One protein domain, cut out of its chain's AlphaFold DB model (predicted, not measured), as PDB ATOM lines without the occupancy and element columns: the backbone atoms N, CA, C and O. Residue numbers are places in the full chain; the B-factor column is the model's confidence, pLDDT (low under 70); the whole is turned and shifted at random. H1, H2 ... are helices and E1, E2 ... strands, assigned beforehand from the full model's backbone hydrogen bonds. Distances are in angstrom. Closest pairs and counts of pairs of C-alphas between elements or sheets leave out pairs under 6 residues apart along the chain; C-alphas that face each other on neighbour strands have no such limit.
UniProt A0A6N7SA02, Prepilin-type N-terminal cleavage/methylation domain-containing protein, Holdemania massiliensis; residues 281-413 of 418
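This is residues 281 to 413 of the 418 residues of the protein "Prepilin-type N-terminal cleavage/methylation domain-containing protein" of Holdemania massiliensis (UniProt A0A6N7SA02). Two small three-stranded sheets make two lobes in a row along the longest axis, joined by the long loop of residues 356 to 372. The first lobe is the sheet E1 E2 E3 with four short helices, H1 to H4, set round it; the second is the sheet E4 E5 E6 with long loops and the little helix H5 by E6. The printed part has 133 residues, with 56 of them, under half, in named elements, in the order H1 H2 H3 E1 E2 H4 E3 E4 E5 E6 H5. Both sheets are antiparallel, ordered E1 - E2 - E3 and E4 - E5 - E6, and the class is mixed, helices and strands. The whole is compact, with a radius of gyration of the C-alphas of 15.5 A and spans of 45 by 36 by 24 A.

H1, residues 281 to 288, and H2, residues 297 to 302, touch, with the closest C-alphas, those of Ala 286 and Phe 297, 5.7 A apart; at 73 degrees they are only just about perpendicular. In the first sheet E1, residues 321 to 324, and E2, residues 327 to 331, form a hairpin with N 329 and O 322 at 2.8 A. E3, residues 353 to 355, is the antiparallel neighbour of E2, with N 330 and O 354 at 2.8 A. H1 only grazes this sheet. H3, residues 306 to 311, is on it, over none of its strands, at a height over the sheet of 4.1 A, only just above its level; the closest C-alphas of H3 and E1 are those of Leu 306 and Tyr 324, 5.6 A. H4, residues 344 to 350, only grazes the sheet, and H2 is only just on it and grazes it too. H3 and H4 are close but not clearly touching, Leu 306 to Leu 344 being the closest C-alphas at 7.3 A. E4, residues 373 to 375, E5, residues 378 to 382, and E6, residues 399 to 403, form a meander, each strand the antiparallel neighbour of the one before, with N 373 and O 380 at 2.8 A and N 400 and O 381 at 2.7 A. H5, residues 408 to 411, only grazes that sheet. Every O i to N i+4 pair is within hydrogen-bond range in H1, H3 and H4; H2 has 0 of 2 but 3 of 3 O i to N i+3 pairs, and H5 is too short for an i+4 pair.

H1 begins at C-alpha 281 (-4.580, -27.265, -16.243) and is 10.4 A long. E2 is 13.3 A long, E5 13.4 A and E6 12.1 A. H5 ends at C-alpha 411 (-9.879, -19.062, -31.289).

The two C-alphas farthest apart, those of Ser 341 and Glu 411, are 47.8 A apart, and the printed part has no cut. The long links are E2 to H4, E3 to E4 and E5 to E6. The mean pLDDT of the printed part is 87.7, with residues 385 to 386, 395 to 396 and 410 to 413 under 70.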
ATOM      1  N   ASN A 281      -4.532 -27.419 -17.691       94.12
ATOM      2  CA  ASN A 281      -4.580 -27.265 -16.243       94.12
ATOM      3  C   ASN A 281      -3.224 -26.874 -15.641       94.12
ATOM      4  O   ASN A 281      -3.208 -26.111 -14.676       94.12
ATOM      5  N   PHE A 282      -2.103 -27.345 -16.198       93.62
ATOM      6  CA  PHE A 282      -0.768 -26.924 -15.758       93.62
ATOM      7  C   PHE A 282      -0.461 -25.496 -16.202       93.62
ATOM      8  O   PHE A 282       0.041 -24.710 -15.401       93.62
ATOM      9  N   VAL A 283      -0.860 -25.124 -17.422       90.94
ATOM     10  CA  VAL A 283      -0.789 -23.736 -17.910       90.94
ATOM     11  C   VAL A 283      -1.573 -22.805 -16.982       90.94
ATOM     12  O   VAL A 283      -1.054 -21.796 -16.505       90.94
ATOM     13  N   TYR A 284      -2.822 -23.164 -16.669       91.88
ATOM     14  CA  TYR A 284      -3.652 -22.393 -15.752       91.88
ATOM     15  C   TYR A 284      -3.030 -22.311 -14.349       91.88
ATOM     16  O   TYR A 284      -3.010 -21.233 -13.753       91.88
ATOM     17  N   ALA A 285      -2.491 -23.415 -13.822       94.06
ATOM     18  CA  ALA A 285      -1.826 -23.432 -12.520       94.06
ATOM     19  C   ALA A 285      -0.608 -22.499 -12.479       94.06
ATOM     20  O   ALA A 285      -0.498 -21.700 -11.548       94.06
ATOM     21  N   ALA A 286       0.247 -22.529 -13.507       93.44
ATOM     22  CA  ALA A 286       1.427 -21.673 -13.596       93.44
ATOM     23  C   ALA A 286       1.035 -20.188 -13.572       93.44
ATOM     24  O   ALA A 286       1.594 -19.399 -12.809       93.44
ATOM     25  N   LYS A 287      -0.002 -19.805 -14.326       91.00
ATOM     26  CA  LYS A 287      -0.527 -18.431 -14.319       91.00
ATOM     27  C   LYS A 287      -1.078 -18.006 -12.961       91.00
ATOM     28  O   LYS A 287      -0.794 -16.903 -12.500       91.00
ATOM     29  N   GLN A 288      -1.833 -18.876 -12.284       91.25
ATOM     30  CA  GLN A 288      -2.332 -18.579 -10.934       91.25
ATOM     31  C   GLN A 288      -1.203 -18.432  -9.903       91.25
ATOM     32  O   GLN A 288      -1.374 -17.720  -8.915       91.25
ATOM     33  N   LEU A 289      -0.058 -19.074 -10.141       92.25
ATOM     34  CA  LEU A 289       1.139 -18.992  -9.304       92.25
ATOM     35  C   LEU A 289       2.097 -17.859  -9.712       92.25
ATOM     36  O   LEU A 289       3.171 -17.728  -9.136       92.25
ATOM     37  N   GLY A 290       1.687 -16.986 -10.640       90.50
ATOM     38  CA  GLY A 290       2.413 -15.758 -10.973       90.50
ATOM     39  C   GLY A 290       3.288 -15.830 -12.224       90.50
ATOM     40  O   GLY A 290       4.056 -14.899 -12.461       90.50
ATOM     41  N   SER A 291       3.164 -16.884 -13.037       90.81
ATOM     42  CA  SER A 291       3.782 -16.926 -14.369       90.81
ATOM     43  C   SER A 291       3.301 -15.766 -15.254       90.81
ATOM     44  O   SER A 291       2.120 -15.414 -15.246       90.81
ATOM     45  N   GLY A 292       4.214 -15.213 -16.060       83.62
ATOM     46  CA  GLY A 292       3.922 -14.215 -17.097       83.62
ATOM     47  C   GLY A 292       3.645 -14.826 -18.477       83.62
ATOM     48  O   GLY A 292       3.359 -16.018 -18.580       83.62
ATOM     49  N   ASP A 293       3.754 -13.992 -19.519       81.31
ATOM     50  CA  ASP A 293       3.776 -14.395 -20.932       81.31
ATOM     51  C   ASP A 293       5.188 -14.125 -21.509       81.31
ATOM     52  O   ASP A 293       5.615 -12.962 -21.516       81.31
ATOM     53  N   PRO A 294       5.933 -15.134 -22.010       85.06
ATOM     54  CA  PRO A 294       5.569 -16.552 -22.144       85.06
ATOM     55  C   PRO A 294       5.454 -17.279 -20.796       85.06
ATOM     56  O   PRO A 294       6.000 -16.818 -19.795       85.06
ATOM     57  N   ILE A 295       4.753 -18.421 -20.797       85.00
ATOM     58  CA  ILE A 295       4.521 -19.232 -19.596       85.00
ATOM     59  C   ILE A 295       5.845 -19.758 -19.045       85.00
ATOM     60  O   ILE A 295       6.613 -20.404 -19.753       85.00
ATOM     61  N   ASP A 296       6.080 -19.501 -17.764       88.69
ATOM     62  CA  ASP A 296       7.181 -20.030 -16.980       88.69
ATOM     63  C   ASP A 296       6.652 -21.139 -16.064       88.69
ATOM     64  O   ASP A 296       6.089 -20.879 -15.002       88.69
ATOM     65  N   PHE A 297       6.830 -22.396 -16.473       86.56
ATOM     66  CA  PHE A 297       6.424 -23.557 -15.677       86.56
ATOM     67  C   PHE A 297       7.298 -23.778 -14.435       86.56
ATOM     68  O   PHE A 297       6.925 -24.568 -13.566       86.56
ATOM     69  N   SER A 298       8.424 -23.069 -14.290       87.19
ATOM     70  CA  SER A 298       9.288 -23.224 -13.119       87.19
ATOM     71  C   SER A 298       8.619 -22.758 -11.821       87.19
ATOM     72  O   SER A 298       8.961 -23.277 -10.760       87.19
ATOM     73  N   VAL A 299       7.603 -21.886 -11.899       88.88
ATOM     74  CA  VAL A 299       6.782 -21.468 -10.744       88.88
ATOM     75  C   VAL A 299       6.018 -22.633 -10.104       88.88
ATOM     76  O   VAL A 299       5.632 -22.567  -8.940       88.88
ATOM     77  N   LEU A 300       5.799 -23.727 -10.844       90.88
ATOM     78  CA  LEU A 300       5.149 -24.928 -10.317       90.88
ATOM     79  C   LEU A 300       6.047 -25.691  -9.335       90.88
ATOM     80  O   LEU A 300       5.535 -26.468  -8.533       90.88
ATOM     81  N   ASN A 301       7.362 -25.448  -9.347       86.69
ATOM     82  CA  ASN A 301       8.292 -26.061  -8.395       86.69
ATOM     83  C   ASN A 301       8.026 -25.638  -6.942       86.69
ATOM     84  O   ASN A 301       8.455 -26.333  -6.026       86.69
ATOM     85  N   ASP A 302       7.309 -24.530  -6.731       88.19
ATOM     86  CA  ASP A 302       6.949 -24.032  -5.402       88.19
ATOM     87  C   ASP A 302       5.714 -24.740  -4.811       88.19
ATOM     88  O   ASP A 302       5.329 -24.484  -3.667       88.19
ATOM     89  N   ILE A 303       5.072 -25.639  -5.568       93.31
ATOM     90  CA  ILE A 303       3.955 -26.446  -5.071       93.31
ATOM     91  C   ILE A 303       4.482 -27.423  -4.017       93.31
ATOM     92  O   ILE A 303       5.318 -28.276  -4.299       93.31
ATOM     93  N   GLU A 304       3.951 -27.327  -2.800       93.50
ATOM     94  CA  GLU A 304       4.377 -28.165  -1.680       93.50
ATOM     95  C   GLU A 304       3.752 -29.570  -1.687       93.50
ATOM     96  O   GLU A 304       2.652 -29.797  -2.206       93.50
ATOM     97  N   SER A 305       4.428 -30.511  -1.019       94.50
ATOM     98  CA  SER A 305       3.904 -31.857  -0.788       94.50
ATOM     99  C   SER A 305       2.781 -31.846   0.241       94.50
ATOM    100  O   SER A 305       2.822 -31.109   1.231       94.50
ATOM    101  N   LEU A 306       1.778 -32.703   0.052       95.06
ATOM    102  CA  LEU A 306       0.711 -32.884   1.035       95.06
ATOM    103  C   LEU A 306       1.269 -33.357   2.389       95.06
ATOM    104  O   LEU A 306       0.750 -32.980   3.439       95.06
ATOM    105  N   GLU A 307       2.345 -34.146   2.368       93.06
ATOM    106  CA  GLU A 307       3.113 -34.556   3.540       93.06
ATOM    107  C   GLU A 307       3.665 -33.341   4.310       93.06
ATOM    108  O   GLU A 307       3.367 -33.193   5.495       93.06
ATOM    109  N   SER A 308       4.376 -32.429   3.632       93.44
ATOM    110  CA  SER A 308       4.919 -31.185   4.215       93.44
ATOM    111  C   SER A 308       3.802 -30.307   4.780       93.44
ATOM    112  O   SER A 308       3.874 -29.807   5.906       93.44
ATOM    113  N   LEU A 309       2.712 -30.154   4.025       95.56
ATOM    114  CA  LEU A 309       1.561 -29.355   4.439       95.56
ATOM    115  C   LEU A 309       0.874 -29.942   5.682       95.56
ATOM    116  O   LEU A 309       0.426 -29.185   6.550       95.56
ATOM    117  N   LYS A 310       0.827 -31.276   5.816       94.06
ATOM    118  CA  LYS A 310       0.327 -31.948   7.022       94.06
ATOM    119  C   LYS A 310       1.236 -31.694   8.222       94.06
ATOM    120  O   LYS A 310       0.723 -31.342   9.282       94.06
ATOM    121  N   GLU A 311       2.553 -31.828   8.068       93.44
ATOM    122  CA  GLU A 311       3.520 -31.555   9.144       93.44
ATOM    123  C   GLU A 311       3.389 -30.120   9.677       93.44
ATOM    124  O   GLU A 311       3.446 -29.882  10.885       93.44
ATOM    125  N   LYS A 312       3.110 -29.165   8.783       95.31
ATOM    126  CA  LYS A 312       2.854 -27.755   9.118       95.31
ATOM    127  C   LYS A 312       1.451 -27.483   9.672       95.31
ATOM    128  O   LYS A 312       1.168 -26.346  10.053       95.31
ATOM    129  N   LYS A 313       0.561 -28.483   9.712       95.50
ATOM    130  CA  LYS A 313      -0.867 -28.339  10.069       95.50
ATOM    131  C   LYS A 313      -1.551 -27.241   9.247       95.50
ATOM    132  O   LYS A 313      -2.301 -26.413   9.776       95.50
ATOM    133  N   ALA A 314      -1.221 -27.202   7.956       95.31
ATOM    134  CA  ALA A 314      -1.641 -26.156   7.039       95.31
ATOM    135  C   ALA A 314      -3.163 -26.144   6.837       95.31
ATOM    136  O   ALA A 314      -3.845 -27.166   6.937       95.31
ATOM    137  N   ASN A 315      -3.696 -24.965   6.519       95.81
ATOM    138  CA  ASN A 315      -5.072 -24.801   6.063       95.81
ATOM    139  C   ASN A 315      -5.063 -24.573   4.550       95.81
ATOM    140  O   ASN A 315      -4.665 -23.503   4.092       95.81
ATOM    141  N   LEU A 316      -5.482 -25.576   3.786       96.06
ATOM    142  CA  LEU A 316      -5.537 -25.525   2.331       96.06
ATOM    143  C   LEU A 316      -6.759 -24.708   1.907       96.06
ATOM    144  O   LEU A 316      -7.892 -25.145   2.106       96.06
ATOM    145  N   SER A 317      -6.548 -23.515   1.357       94.62
ATOM    146  CA  SER A 317      -7.624 -22.647   0.868       94.62
ATOM    147  C   SER A 317      -8.090 -23.043  -0.531       94.62
ATOM    148  O   SER A 317      -7.347 -23.647  -1.305       94.62
ATOM    149  N   ILE A 318      -9.312 -22.647  -0.889       91.69
ATOM    150  CA  ILE A 318      -9.812 -22.749  -2.265       91.69
ATOM    151  C   ILE A 318      -8.814 -22.093  -3.234       91.69
ATOM    152  O   ILE A 318      -8.330 -20.988  -2.989       91.69
ATOM    153  N   GLY A 319      -8.501 -22.794  -4.321       91.25
ATOM    154  CA  GLY A 319      -7.550 -22.387  -5.350       91.25
ATOM    155  C   GLY A 319      -6.100 -22.800  -5.094       91.25
ATOM    156  O   GLY A 319      -5.315 -22.729  -6.032       91.25
ATOM    157  N   SER A 320      -5.747 -23.251  -3.883       94.69
ATOM    158  CA  SER A 320      -4.387 -23.718  -3.579       94.69
ATOM    159  C   SER A 320      -4.049 -25.033  -4.286       94.69
ATOM    160  O   SER A 320      -4.940 -25.834  -4.602       94.69
ATOM    161  N   TYR A 321      -2.750 -25.238  -4.515       96.81
ATOM    162  CA  TYR A 321      -2.184 -26.432  -5.134       96.81
ATOM    163  C   TYR A 321      -1.291 -27.177  -4.147       96.81
ATOM    164  O   TYR A 321      -0.633 -26.566  -3.306       96.81
ATOM    165  N   PHE A 322      -1.255 -28.497  -4.276       97.00
ATOM    166  CA  PHE A 322      -0.302 -29.364  -3.592       97.00
ATOM    167  C   PHE A 322      -0.027 -30.592  -4.451       97.00
ATOM    168  O   PHE A 322      -0.833 -30.939  -5.320       97.00
ATOM    169  N   HIS A 323       1.067 -31.292  -4.179       95.38
ATOM    170  CA  HIS A 323       1.341 -32.571  -4.818       95.38
ATOM    171  C   HIS A 323       1.279 -33.736  -3.831       95.38
ATOM    172  O   HIS A 323       1.566 -33.603  -2.643       95.38
ATOM    173  N   TYR A 324       0.894 -34.904  -4.331       94.56
ATOM    174  CA  TYR A 324       0.875 -36.148  -3.573       94.56
ATOM    175  C   TYR A 324       1.037 -37.330  -4.527       94.56
ATOM    176  O   TYR A 324       0.315 -37.435  -5.522       94.56
ATOM    177  N   GLN A 325       1.985 -38.224  -4.227       87.00
ATOM    178  CA  GLN A 325       2.262 -39.428  -5.025       87.00
ATOM    179  C   GLN A 325       2.408 -39.142  -6.535       87.00
ATOM    180  O   GLN A 325       1.749 -39.778  -7.359       87.00
ATOM    181  N   GLY A 326       3.215 -38.144  -6.902       84.06
ATOM    182  CA  GLY A 326       3.490 -37.806  -8.304       84.06
ATOM    183  C   GLY A 326       2.373 -37.065  -9.045       84.06
ATOM    184  O   GLY A 326       2.515 -36.818 -10.236       84.06
ATOM    185  N   ASN A 327       1.263 -36.726  -8.379       90.94
ATOM    186  CA  ASN A 327       0.142 -35.996  -8.976       90.94
ATOM    187  C   ASN A 327      -0.053 -34.648  -8.283       90.94
ATOM    188  O   ASN A 327       0.145 -34.545  -7.071       90.94
ATOM    189  N   VAL A 328      -0.522 -33.653  -9.030       95.88
ATOM    190  CA  VAL A 328      -0.868 -32.328  -8.515       95.88
ATOM    191  C   VAL A 328      -2.374 -32.196  -8.380       95.88
ATOM    192  O   VAL A 328      -3.145 -32.566  -9.269       95.88
ATOM    193  N   TYR A 329      -2.790 -31.632  -7.256       96.12
ATOM    194  CA  TYR A 329      -4.182 -31.418  -6.914       96.12
ATOM    195  C   TYR A 329      -4.445 -29.941  -6.662       96.12
ATOM    196  O   TYR A 329      -3.621 -29.240  -6.078       96.12
ATOM    197  N   ARG A 330      -5.636 -29.496  -7.056       95.12
ATOM    198  CA  ARG A 330      -6.187 -28.180  -6.757       95.12
ATOM    199  C   ARG A 330      -7.382 -28.309  -5.821       95.12
ATOM    200  O   ARG A 330      -8.243 -29.175  -5.999       95.12
ATOM    201  N   VAL A 331      -7.463 -27.411  -4.847       93.25
ATOM    202  CA  VAL A 331      -8.610 -27.293  -3.938       93.25
ATOM    203  C   VAL A 331      -9.713 -26.463  -4.596       93.25
ATOM    204  O   VAL A 331      -9.467 -25.315  -4.957       93.25
ATOM    205  N   HIS A 332     -10.929 -27.002  -4.733       83.81
ATOM    206  CA  HIS A 332     -12.017 -26.298  -5.430       83.81
ATOM    207  C   HIS A 332     -13.131 -25.774  -4.512       83.81
ATOM    208  O   HIS A 332     -13.493 -24.605  -4.577       83.81
ATOM    209  N   ASN A 333     -13.716 -26.634  -3.676       78.25
ATOM    210  CA  ASN A 333     -15.041 -26.356  -3.099       78.25
ATOM    211  C   ASN A 333     -14.999 -25.863  -1.641       78.25
ATOM    212  O   ASN A 333     -15.746 -24.975  -1.243       78.25
ATOM    213  N   TYR A 334     -14.096 -26.420  -0.836       84.25
ATOM    214  CA  TYR A 334     -13.984 -26.111   0.587       84.25
ATOM    215  C   TYR A 334     -12.523 -25.940   0.970       84.25
ATOM    216  O   TYR A 334     -11.649 -26.550   0.358       84.25
ATOM    217  N   SER A 335     -12.269 -25.132   1.998       90.94
ATOM    218  CA  SER A 335     -10.959 -25.114   2.640       90.94
ATOM    219  C   SER A 335     -10.821 -26.317   3.568       90.94
ATOM    220  O   SER A 335     -11.769 -26.665   4.275       90.94
ATOM    221  N   TYR A 336      -9.636 -26.918   3.605       94.19
ATOM    222  CA  TYR A 336      -9.366 -28.104   4.408       94.19
ATOM    223  C   TYR A 336      -8.212 -27.859   5.369       94.19
ATOM    224  O   TYR A 336      -7.112 -27.500   4.955       94.19
ATOM    225  N   LYS A 337      -8.443 -28.105   6.657       94.44
ATOM    226  CA  LYS A 337      -7.387 -28.053   7.666       94.44
ATOM    227  C   LYS A 337      -6.745 -29.428   7.809       94.44
ATOM    228  O   LYS A 337      -7.452 -30.397   8.069       94.44
ATOM    229  N   LEU A 338      -5.425 -29.488   7.670       95.19
ATOM    230  CA  LEU A 338      -4.646 -30.694   7.925       95.19
ATOM    231  C   LEU A 338      -4.231 -30.756   9.397       95.19
ATOM    232  O   LEU A 338      -3.906 -29.742  10.021       95.19
ATOM    233  N   ASP A 339      -4.229 -31.963   9.949       93.62
ATOM    234  CA  ASP A 339      -3.771 -32.247  11.306       93.62
ATOM    235  C   ASP A 339      -3.050 -33.600  11.391       93.62
ATOM    236  O   ASP A 339      -2.992 -34.362  10.425       93.62
ATOM    237  N   ASP A 340      -2.511 -33.915  12.571       92.31
ATOM    238  CA  ASP A 340      -1.739 -35.141  12.806       92.31
ATOM    239  C   ASP A 340      -2.559 -36.414  12.509       92.31
ATOM    240  O   ASP A 340      -2.005 -37.421  12.054       92.31
ATOM    241  N   SER A 341      -3.883 -36.352  12.696       92.69
ATOM    242  CA  SER A 341      -4.814 -37.467  12.486       92.69
ATOM    243  C   SER A 341      -5.235 -37.662  11.028       92.69
ATOM    244  O   SER A 341      -5.800 -38.698  10.681       92.69
ATOM    245  N   THR A 342      -4.923 -36.706  10.152       92.88
ATOM    246  CA  THR A 342      -5.328 -36.745   8.747       92.88
ATOM    247  C   THR A 342      -4.634 -37.892   8.005       92.88
ATOM    248  O   THR A 342      -3.407 -37.913   7.868       92.88
ATOM    249  N   ASN A 343      -5.410 -38.848   7.491       95.81
ATOM    250  CA  ASN A 343      -4.915 -39.880   6.582       95.81
ATOM    251  C   ASN A 343      -4.842 -39.313   5.158       95.81
ATOM    252  O   ASN A 343      -5.866 -38.987   4.567       95.81
ATOM    253  N   LEU A 344      -3.633 -39.202   4.599       94.19
ATOM    254  CA  LEU A 344      -3.407 -38.526   3.316       94.19
ATOM    255  C   LEU A 344      -4.089 -39.225   2.129       94.19
ATOM    256  O   LEU A 344      -4.649 -38.562   1.259       94.19
ATOM    257  N   SER A 345      -4.101 -40.561   2.105       92.69
ATOM    258  CA  SER A 345      -4.735 -41.309   1.011       92.69
ATOM    259  C   SER A 345      -6.259 -41.173   1.046       92.69
ATOM    260  O   SER A 345      -6.895 -41.006   0.004       92.69
ATOM    261  N   GLU A 346      -6.850 -41.216   2.241       94.12
ATOM    262  CA  GLU A 346      -8.289 -41.001   2.428       94.12
ATOM    263  C   GLU A 346      -8.675 -39.547   2.169       94.12
ATOM    264  O   GLU A 346      -9.709 -39.295   1.557       94.12
ATOM    265  N   PHE A 347      -7.818 -38.598   2.549       94.25
ATOM    266  CA  PHE A 347      -8.010 -37.180   2.274       94.25
ATOM    267  C   PHE A 347      -8.144 -36.914   0.772       94.25
ATOM    268  O   PHE A 347      -9.095 -36.257   0.352       94.25
ATOM    269  N   VAL A 348      -7.238 -37.463  -0.043       92.94
ATOM    270  CA  VAL A 348      -7.277 -37.272  -1.500       92.94
ATOM    271  C   VAL A 348      -8.511 -37.926  -2.135       92.94
ATOM    272  O   VAL A 348      -9.089 -37.373  -3.066       92.94
ATOM    273  N   LYS A 349      -8.946 -39.086  -1.627       88.62
ATOM    274  CA  LYS A 349     -10.104 -39.828  -2.164       88.62
ATOM    275  C   LYS A 349     -11.457 -39.279  -1.712       88.62
ATOM    276  O   LYS A 349     -12.428 -39.389  -2.454       88.62
ATOM    277  N   GLY A 350     -11.540 -38.768  -0.487       83.12
ATOM    278  CA  GLY A 350     -12.795 -38.402   0.172       83.12
ATOM    279  C   GLY A 350     -13.223 -36.949  -0.025       83.12
ATOM    280  O   GLY A 350     -14.355 -36.610   0.311       83.12
ATOM    281  N   ASN A 351     -12.346 -36.093  -0.554       86.31
ATOM    282  CA  ASN A 351     -12.605 -34.663  -0.704       86.31
ATOM    283  C   ASN A 351     -12.776 -34.244  -2.167       86.31
ATOM    284  O   ASN A 351     -12.269 -34.876  -3.092       86.31
ATOM    285  N   ASN A 352     -13.462 -33.117  -2.367       85.12
ATOM    286  CA  ASN A 352     -13.658 -32.509  -3.684       85.12
ATOM    287  C   ASN A 352     -12.380 -31.786  -4.133       85.12
ATOM    288  O   ASN A 352     -12.261 -30.564  -4.007       85.12
ATOM    289  N   LEU A 353     -11.419 -32.577  -4.605       91.62
ATOM    290  CA  LEU A 353     -10.132 -32.147  -5.139       91.62
ATOM    291  C   LEU A 353     -10.074 -32.429  -6.642       91.62
ATOM    292  O   LEU A 353     -10.538 -33.470  -7.131       91.62
ATOM    293  N   PHE A 354      -9.463 -31.518  -7.388       93.69
ATOM    294  CA  PHE A 354      -9.252 -31.690  -8.818       93.69
ATOM    295  C   PHE A 354      -7.808 -32.099  -9.088       93.69
ATOM    296  O   PHE A 354      -6.890 -31.379  -8.715       93.69
ATOM    297  N   ASN A 355      -7.610 -33.275  -9.684       94.50
ATOM    298  CA  ASN A 355      -6.284 -33.763 -10.048       94.50
ATOM    299  C   ASN A 355      -5.938 -33.189 -11.423       94.50
ATOM    300  O   ASN A 355      -6.494 -33.636 -12.422       94.50
ATOM    301  N   ILE A 356      -5.045 -32.202 -11.465       95.12
ATOM    302  CA  ILE A 356      -4.668 -31.553 -12.723       95.12
ATOM    303  C   ILE A 356      -3.760 -32.446 -13.578       95.12
ATOM    304  O   ILE A 356      -3.736 -32.292 -14.794       95.12
ATOM    305  N   SER A 357      -3.059 -33.404 -12.958       91.25
ATOM    306  CA  SER A 357      -2.193 -34.375 -13.638       91.25
ATOM    307  C   SER A 357      -2.969 -35.494 -14.337       91.25
ATOM    308  O   SER A 357      -2.403 -36.185 -15.175       91.25
ATOM    309  N   LYS A 358      -4.242 -35.703 -13.976       91.00
ATOM    310  CA  LYS A 358      -5.136 -36.714 -14.569       91.00
ATOM    311  C   LYS A 358      -6.462 -36.070 -14.967       91.00
ATOM    312  O   LYS A 358      -7.444 -36.170 -14.223       91.00
ATOM    313  N   PRO A 359      -6.463 -35.329 -16.082       88.38
ATOM    314  CA  PRO A 359      -7.578 -34.487 -16.481       88.38
ATOM    315  C   PRO A 359      -8.719 -35.265 -17.146       88.38
ATOM    316  O   PRO A 359      -9.706 -34.659 -17.557       88.38
ATOM    317  N   GLU A 360      -8.612 -36.584 -17.299       91.25
ATOM    318  CA  GLU A 360      -9.626 -37.380 -17.974       91.25
ATOM    319  C   GLU A 360     -10.971 -37.336 -17.240       91.25
ATOM    320  O   GLU A 360     -11.068 -37.391 -16.006       91.25
ATOM    321  N   TYR A 361     -12.049 -37.264 -18.020       89.94
ATOM    322  CA  TYR A 361     -13.394 -37.345 -17.475       89.94
ATOM    323  C   TYR A 361     -13.627 -38.689 -16.771       89.94
ATOM    324  O   TYR A 361     -13.380 -39.764 -17.320       89.94
ATOM    325  N   SER A 362     -14.198 -38.620 -15.571       88.50
ATOM    326  CA  SER A 362     -14.637 -39.757 -14.779       88.50
ATOM    327  C   SER A 362     -16.114 -39.613 -14.444       88.50
ATOM    328  O   SER A 362     -16.559 -38.592 -13.915       88.50
ATOM    329  N   ASN A 363     -16.860 -40.695 -14.659       81.12
ATOM    330  CA  ASN A 363     -18.233 -40.806 -14.183       81.12
ATOM    331  C   ASN A 363     -18.284 -40.624 -12.654       81.12
ATOM    332  O   ASN A 363     -17.369 -41.042 -11.940       81.12
ATOM    333  N   ASN A 364     -19.377 -40.040 -12.156       80.38
ATOM    334  CA  ASN A 364     -19.643 -39.791 -10.730       80.38
ATOM    335  C   ASN A 364     -18.738 -38.748 -10.044       80.38
ATOM    336  O   ASN A 364     -18.713 -38.688  -8.815       80.38
ATOM    337  N   LYS A 365     -18.034 -37.905 -10.807       86.38
ATOM    338  CA  LYS A 365     -17.331 -36.727 -10.285       86.38
ATOM    339  C   LYS A 365     -18.039 -35.448 -10.730       86.38
ATOM    340  O   LYS A 365     -18.548 -35.375 -11.845       86.38
ATOM    341  N   ALA A 366     -18.090 -34.456  -9.844       88.50
ATOM    342  CA  ALA A 366     -18.504 -33.104 -10.193       88.50
ATOM    343  C   ALA A 366     -17.266 -32.276 -10.555       88.50
ATOM    344  O   ALA A 366     -16.280 -32.295  -9.816       88.50
ATOM    345  N   TYR A 367     -17.340 -31.572 -11.677       90.06
ATOM    346  CA  TYR A 367     -16.298 -30.697 -12.199       90.06
ATOM    347  C   TYR A 367     -16.768 -29.251 -12.182       90.06
ATOM    348  O   TYR A 367     -17.960 -28.975 -12.314       90.06
ATOM    349  N   PHE A 368     -15.842 -28.315 -12.060       89.38
ATOM    350  CA  PHE A 368     -16.175 -26.909 -11.874       89.38
ATOM    351  C   PHE A 368     -15.435 -25.984 -12.850       89.38
ATOM    352  O   PHE A 368     -14.565 -26.400 -13.608       89.38
ATOM    353  N   VAL A 369     -15.796 -24.698 -12.864       87.81
ATOM    354  CA  VAL A 369     -15.191 -23.712 -13.778       87.81
ATOM    355  C   VAL A 369     -13.679 -23.619 -13.553       87.81
ATOM    356  O   VAL A 369     -13.208 -23.576 -12.416       87.81
ATOM    357  N   ASN A 370     -12.926 -23.517 -14.652       88.38
ATOM    358  CA  ASN A 370     -11.459 -23.586 -14.706       88.38
ATOM    359  C   ASN A 370     -10.861 -24.964 -14.366       88.38
ATOM    360  O   ASN A 370      -9.676 -25.045 -14.040       88.38
ATOM    361  N   GLU A 371     -11.662 -26.028 -14.411       91.25
ATOM    362  CA  GLU A 371     -11.179 -27.407 -14.466       91.25
ATOM    363  C   GLU A 371     -11.352 -27.900 -15.899       91.25
ATOM    364  O   GLU A 371     -12.474 -28.087 -16.376       91.25
ATOM    365  N   TYR A 372     -10.234 -28.048 -16.606       92.31
ATOM    366  CA  TYR A 372     -10.231 -28.498 -17.988       92.31
ATOM    367  C   TYR A 372     -10.185 -30.020 -18.003       92.31
ATOM    368  O   TYR A 372      -9.271 -30.638 -17.457       92.31
ATOM    369  N   VAL A 373     -11.197 -30.624 -18.609       92.38
ATOM    370  CA  VAL A 373     -11.432 -32.063 -18.588       92.38
ATOM    371  C   VAL A 373     -11.270 -32.618 -19.992       92.38
ATOM    372  O   VAL A 373     -11.879 -32.113 -20.936       92.38
ATOM    373  N   LEU A 374     -10.477 -33.676 -20.128       91.12
ATOM    374  CA  LEU A 374     -10.266 -34.364 -21.394       91.12
ATOM    375  C   LEU A 374     -11.318 -35.465 -21.578       91.12
ATOM    376  O   LEU A 374     -11.462 -36.357 -20.737       91.12
ATOM    377  N   TYR A 375     -12.050 -35.425 -22.690       89.38
ATOM    378  CA  TYR A 375     -13.034 -36.444 -23.047       89.38
ATOM    379  C   TYR A 375     -12.998 -36.730 -24.549       89.38
ATOM    380  O   TYR A 375     -13.180 -35.829 -25.362       89.38
ATOM    381  N   ASN A 376     -12.762 -37.993 -24.921       86.88
ATOM    382  CA  ASN A 376     -12.649 -38.446 -26.316       86.88
ATOM    383  C   ASN A 376     -11.677 -37.611 -27.181       86.88
ATOM    384  O   ASN A 376     -11.928 -37.404 -28.364       86.88
ATOM    385  N   GLY A 377     -10.568 -37.146 -26.595       84.50
ATOM    386  CA  GLY A 377      -9.552 -36.350 -27.298       84.50
ATOM    387  C   GLY A 377      -9.877 -34.858 -27.430       84.50
ATOM    388  O   GLY A 377      -9.085 -34.127 -28.014       84.50
ATOM    389  N   THR A 378     -10.996 -34.401 -26.864       87.12
ATOM    390  CA  THR A 378     -11.392 -32.989 -26.852       87.12
ATOM    391  C   THR A 378     -11.436 -32.467 -25.418       87.12
ATOM    392  O   THR A 378     -11.907 -33.142 -24.497       87.12
ATOM    393  N   TRP A 379     -10.942 -31.251 -25.224       91.06
ATOM    394  CA  TRP A 379     -10.975 -30.535 -23.961       91.06
ATOM    395  C   TRP A 379     -12.310 -29.832 -23.753       91.06
ATOM    396  O   TRP A 379     -12.821 -29.134 -24.634       91.06
ATOM    397  N   TYR A 380     -12.840 -29.964 -22.543       90.75
ATOM    398  CA  TYR A 380     -14.062 -29.311 -22.103       90.75
ATOM    399  C   TYR A 380     -13.847 -28.593 -20.775       90.75
ATOM    400  O   TYR A 380     -13.089 -29.045 -19.923       90.75
ATOM    401  N   MET A 381     -14.571 -27.500 -20.563       91.00
ATOM    402  CA  MET A 381     -14.627 -26.790 -19.288       91.00
ATOM    403  C   MET A 381     -16.094 -26.591 -18.880       91.00
ATOM    404  O   MET A 381     -16.916 -26.233 -19.725       91.00
ATOM    405  N   PRO A 382     -16.474 -26.791 -17.613       90.25
ATOM    406  CA  PRO A 382     -17.816 -26.458 -17.137       90.25
ATOM    407  C   PRO A 382     -18.173 -24.975 -17.342       90.25
ATOM    408  O   PRO A 382     -17.332 -24.097 -17.157       90.25
ATOM    409  N   LYS A 383     -19.436 -24.687 -17.686       85.44
ATOM    410  CA  LYS A 383     -19.975 -23.314 -17.811       85.44
ATOM    411  C   LYS A 383     -20.560 -22.749 -16.508       85.44
ATOM    412  O   LYS A 383     -20.693 -21.532 -16.393       85.44
ATOM    413  N   ASP A 384     -20.979 -23.612 -15.578       71.25
ATOM    414  CA  ASP A 384     -21.753 -23.239 -14.380       71.25
ATOM    415  C   ASP A 384     -20.861 -22.667 -13.266       71.25
ATOM    416  O   ASP A 384     -19.975 -23.348 -12.758       71.25
ATOM    417  N   GLN A 385     -21.117 -21.420 -12.858       62.81
ATOM    418  CA  GLN A 385     -20.331 -20.696 -11.851       62.81
ATOM    419  C   GLN A 385     -20.661 -21.051 -10.388       62.81
ATOM    420  O   GLN A 385     -20.034 -20.484  -9.496       62.81
ATOM    421  N   GLY A 386     -21.627 -21.936 -10.109       60.31
ATOM    422  CA  GLY A 386     -22.058 -22.203  -8.728       60.31
ATOM    423  C   GLY A 386     -22.320 -23.665  -8.363       60.31
ATOM    424  O   GLY A 386     -22.144 -24.026  -7.199       60.31
ATOM    425  N   GLY A 387     -22.720 -24.514  -9.315       71.50
ATOM    426  CA  GLY A 387     -22.969 -25.942  -9.090       71.50
ATOM    427  C   GLY A 387     -22.059 -26.809  -9.955       71.50
ATOM    428  O   GLY A 387     -22.026 -26.647 -11.169       71.50
ATOM    429  N   GLY A 388     -21.306 -27.733  -9.352       82.62
ATOM    430  CA  GLY A 388     -20.434 -28.630 -10.114       82.62
ATOM    431  C   GLY A 388     -21.214 -29.457 -11.149       82.62
ATOM    432  O   GLY A 388     -22.328 -29.915 -10.892       82.62
ATOM    433  N   VAL A 389     -20.621 -29.661 -12.321       88.25
ATOM    434  CA  VAL A 389     -21.194 -30.403 -13.446       88.25
ATOM    435  C   VAL A 389     -20.728 -31.855 -13.384       88.25
ATOM    436  O   VAL A 389     -19.533 -32.129 -13.394       88.25
ATOM    437  N   SER A 390     -21.671 -32.795 -13.318       87.31
ATOM    438  CA  SER A 390     -21.394 -34.242 -13.293       87.31
ATOM    439  C   SER A 390     -21.888 -34.994 -14.532       87.31
ATOM    440  O   SER A 390     -21.564 -36.171 -14.712       87.31
ATOM    441  N   SER A 391     -22.656 -34.325 -15.396       87.94
ATOM    442  CA  SER A 391     -23.092 -34.866 -16.685       87.94
ATOM    443  C   SER A 391     -21.895 -35.109 -17.607       87.94
ATOM    444  O   SER A 391     -20.872 -34.434 -17.507       87.94
ATOM    445  N   THR A 392     -22.002 -36.092 -18.498       88.50
ATOM    446  CA  THR A 392     -20.922 -36.444 -19.428       88.50
ATOM    447  C   THR A 392     -20.641 -35.298 -20.412       88.50
ATOM    448  O   THR A 392     -21.595 -34.717 -20.942       88.50
ATOM    449  N   PRO A 393     -19.365 -34.969 -20.700       84.75
ATOM    450  CA  PRO A 393     -19.018 -34.004 -21.738       84.75
ATOM    451  C   PRO A 393     -19.607 -34.410 -23.099       84.75
ATOM    452  O   PRO A 393     -19.878 -35.585 -23.345       84.75
ATOM    453  N   ALA A 394     -19.878 -33.431 -23.964       74.38
ATOM    454  CA  ALA A 394     -20.649 -33.565 -25.212       74.38
ATOM    455  C   ALA A 394     -22.151 -33.914 -25.066       74.38
ATOM    456  O   ALA A 394     -22.909 -33.741 -26.021       74.38
ATOM    457  N   GLN A 395     -22.627 -34.327 -23.884       64.25
ATOM    458  CA  GLN A 395     -24.053 -34.541 -23.611       64.25
ATOM    459  C   GLN A 395     -24.644 -33.358 -22.827       64.25
ATOM    460  O   GLN A 395     -24.779 -33.389 -21.607       64.25
ATOM    461  N   GLY A 396     -25.030 -32.296 -23.541       61.84
ATOM    462  CA  GLY A 396     -25.814 -31.183 -22.989       61.84
ATOM    463  C   GLY A 396     -25.094 -29.832 -22.913       61.84
ATOM    464  O   GLY A 396     -23.901 -29.705 -23.165       61.84
ATOM    465  N   GLY A 397     -25.853 -28.781 -22.581       77.69
ATOM    466  CA  GLY A 397     -25.410 -27.383 -22.674       77.69
ATOM    467  C   GLY A 397     -24.512 -26.875 -21.540       77.69
ATOM    468  O   GLY A 397     -24.121 -25.711 -21.595       77.69
ATOM    469  N   GLN A 398     -24.198 -27.704 -20.537       87.06
ATOM    470  CA  GLN A 398     -23.456 -27.325 -19.318       87.06
ATOM    471  C   GLN A 398     -21.931 -27.296 -19.496       87.06
ATOM    472  O   GLN A 398     -21.234 -26.692 -18.683       87.06
ATOM    473  N   TRP A 399     -21.425 -27.915 -20.561       88.75
ATOM    474  CA  TRP A 399     -20.009 -27.925 -20.914       88.75
ATOM    475  C   TRP A 399     -19.722 -26.908 -22.015       88.75
ATOM    476  O   TRP A 399     -20.538 -26.675 -22.912       88.75
ATOM    477  N   GLN A 400     -18.556 -26.288 -21.929       88.62
ATOM    478  CA  GLN A 400     -17.938 -25.503 -22.979       88.62
ATOM    479  C   GLN A 400     -16.866 -26.364 -23.639       88.62
ATOM    480  O   GLN A 400     -15.992 -26.878 -22.951       88.62
ATOM    481  N   GLU A 401     -16.940 -26.521 -24.954       89.81
ATOM    482  CA  GLU A 401     -15.875 -27.147 -25.737       89.81
ATOM    483  C   GLU A 401     -14.739 -26.144 -25.947       89.81
ATOM    484  O   GLU A 401     -14.999 -24.971 -26.249       89.81
ATOM    485  N   CYS A 402     -13.506 -26.602 -25.737       86.19
ATOM    486  CA  CYS A 402     -12.295 -25.789 -25.797       86.19
ATOM    487  C   CYS A 402     -11.416 -26.112 -27.009       86.19
ATOM    488  O   CYS A 402     -10.661 -25.247 -27.434       86.19
ATOM    489  N   GLY A 403     -11.548 -27.317 -27.569       84.75
ATOM    490  CA  GLY A 403     -10.771 -27.787 -28.715       84.75
ATOM    491  C   GLY A 403      -9.937 -29.021 -28.393       84.75
ATOM    492  O   GLY A 403     -10.124 -29.666 -27.362       84.75
ATOM    493  N   THR A 404      -9.033 -29.370 -29.297       83.62
ATOM    494  CA  THR A 404      -8.192 -30.578 -29.217       83.62
ATOM    495  C   THR A 404      -6.763 -30.282 -28.771       83.62
ATOM    496  O   THR A 404      -6.085 -31.170 -28.262       83.62
ATOM    497  N   ASN A 405      -6.319 -29.034 -28.912       82.81
ATOM    498  CA  ASN A 405      -4.992 -28.556 -28.531       82.81
ATOM    499  C   ASN A 405      -5.095 -27.173 -27.853       82.81
ATOM    500  O   ASN A 405      -6.178 -26.590 -27.805       82.81
ATOM    501  N   LEU A 406      -3.986 -26.653 -27.318       79.94
ATOM    502  CA  LEU A 406      -3.960 -25.362 -26.615       79.94
ATOM    503  C   LEU A 406      -4.184 -24.145 -27.528       79.94
ATOM    504  O   LEU A 406      -4.688 -23.127 -27.049       79.94
ATOM    505  N   ASP A 407      -3.851 -24.227 -28.817       79.38
ATOM    506  CA  ASP A 407      -4.043 -23.122 -29.764       79.38
ATOM    507  C   ASP A 407      -5.543 -22.841 -29.982       79.38
ATOM    508  O   ASP A 407      -5.971 -21.679 -29.977       79.38
ATOM    509  N   ASP A 408      -6.361 -23.898 -30.026       75.06
ATOM    510  CA  ASP A 408      -7.820 -23.832 -30.197       75.06
ATOM    511  C   ASP A 408      -8.523 -23.037 -29.067       75.06
ATOM    512  O   ASP A 408      -9.599 -22.454 -29.260       75.06
ATOM    513  N   PHE A 409      -7.914 -22.959 -27.874       78.88
ATOM    514  CA  PHE A 409      -8.521 -22.325 -26.692       78.88
ATOM    515  C   PHE A 409      -8.694 -20.812 -26.868       78.88
ATOM    516  O   PHE A 409      -9.581 -20.207 -26.248       78.88
ATOM    517  N   ASN A 410      -7.863 -20.198 -27.713       65.56
ATOM    518  CA  ASN A 410      -7.888 -18.765 -27.989       65.56
ATOM    519  C   ASN A 410      -8.812 -18.398 -29.162       65.56
ATOM    520  O   ASN A 410      -9.298 -17.266 -29.209       65.56
ATOM    521  N   GLU A 411      -9.112 -19.336 -30.065       60.31
ATOM    522  CA  GLU A 411      -9.879 -19.062 -31.289       60.31
ATOM    523  C   GLU A 411     -11.361 -18.767 -31.012       60.31
ATOM    524  O   GLU A 411     -11.945 -17.858 -31.603       60.31
ATOM    525  N   ASN A 412     -11.964 -19.467 -30.048       54.78
ATOM    526  CA  ASN A 412     -13.398 -19.350 -29.750       54.78
ATOM    527  C   ASN A 412     -13.725 -18.442 -28.549       54.78
ATOM    528  O   ASN A 412     -14.891 -18.302 -28.174       54.78
ATOM    529  N   ASN A 413     -12.722 -17.786 -27.946       55.84
ATOM    530  CA  ASN A 413     -12.862 -16.832 -26.830       55.84
ATOM    531  C   ASN A 413     -13.550 -17.384 -25.551       55.84
ATOM    532  O   ASN A 413     -13.813 -16.614 -24.622       55.84
TER     533      ASN A 413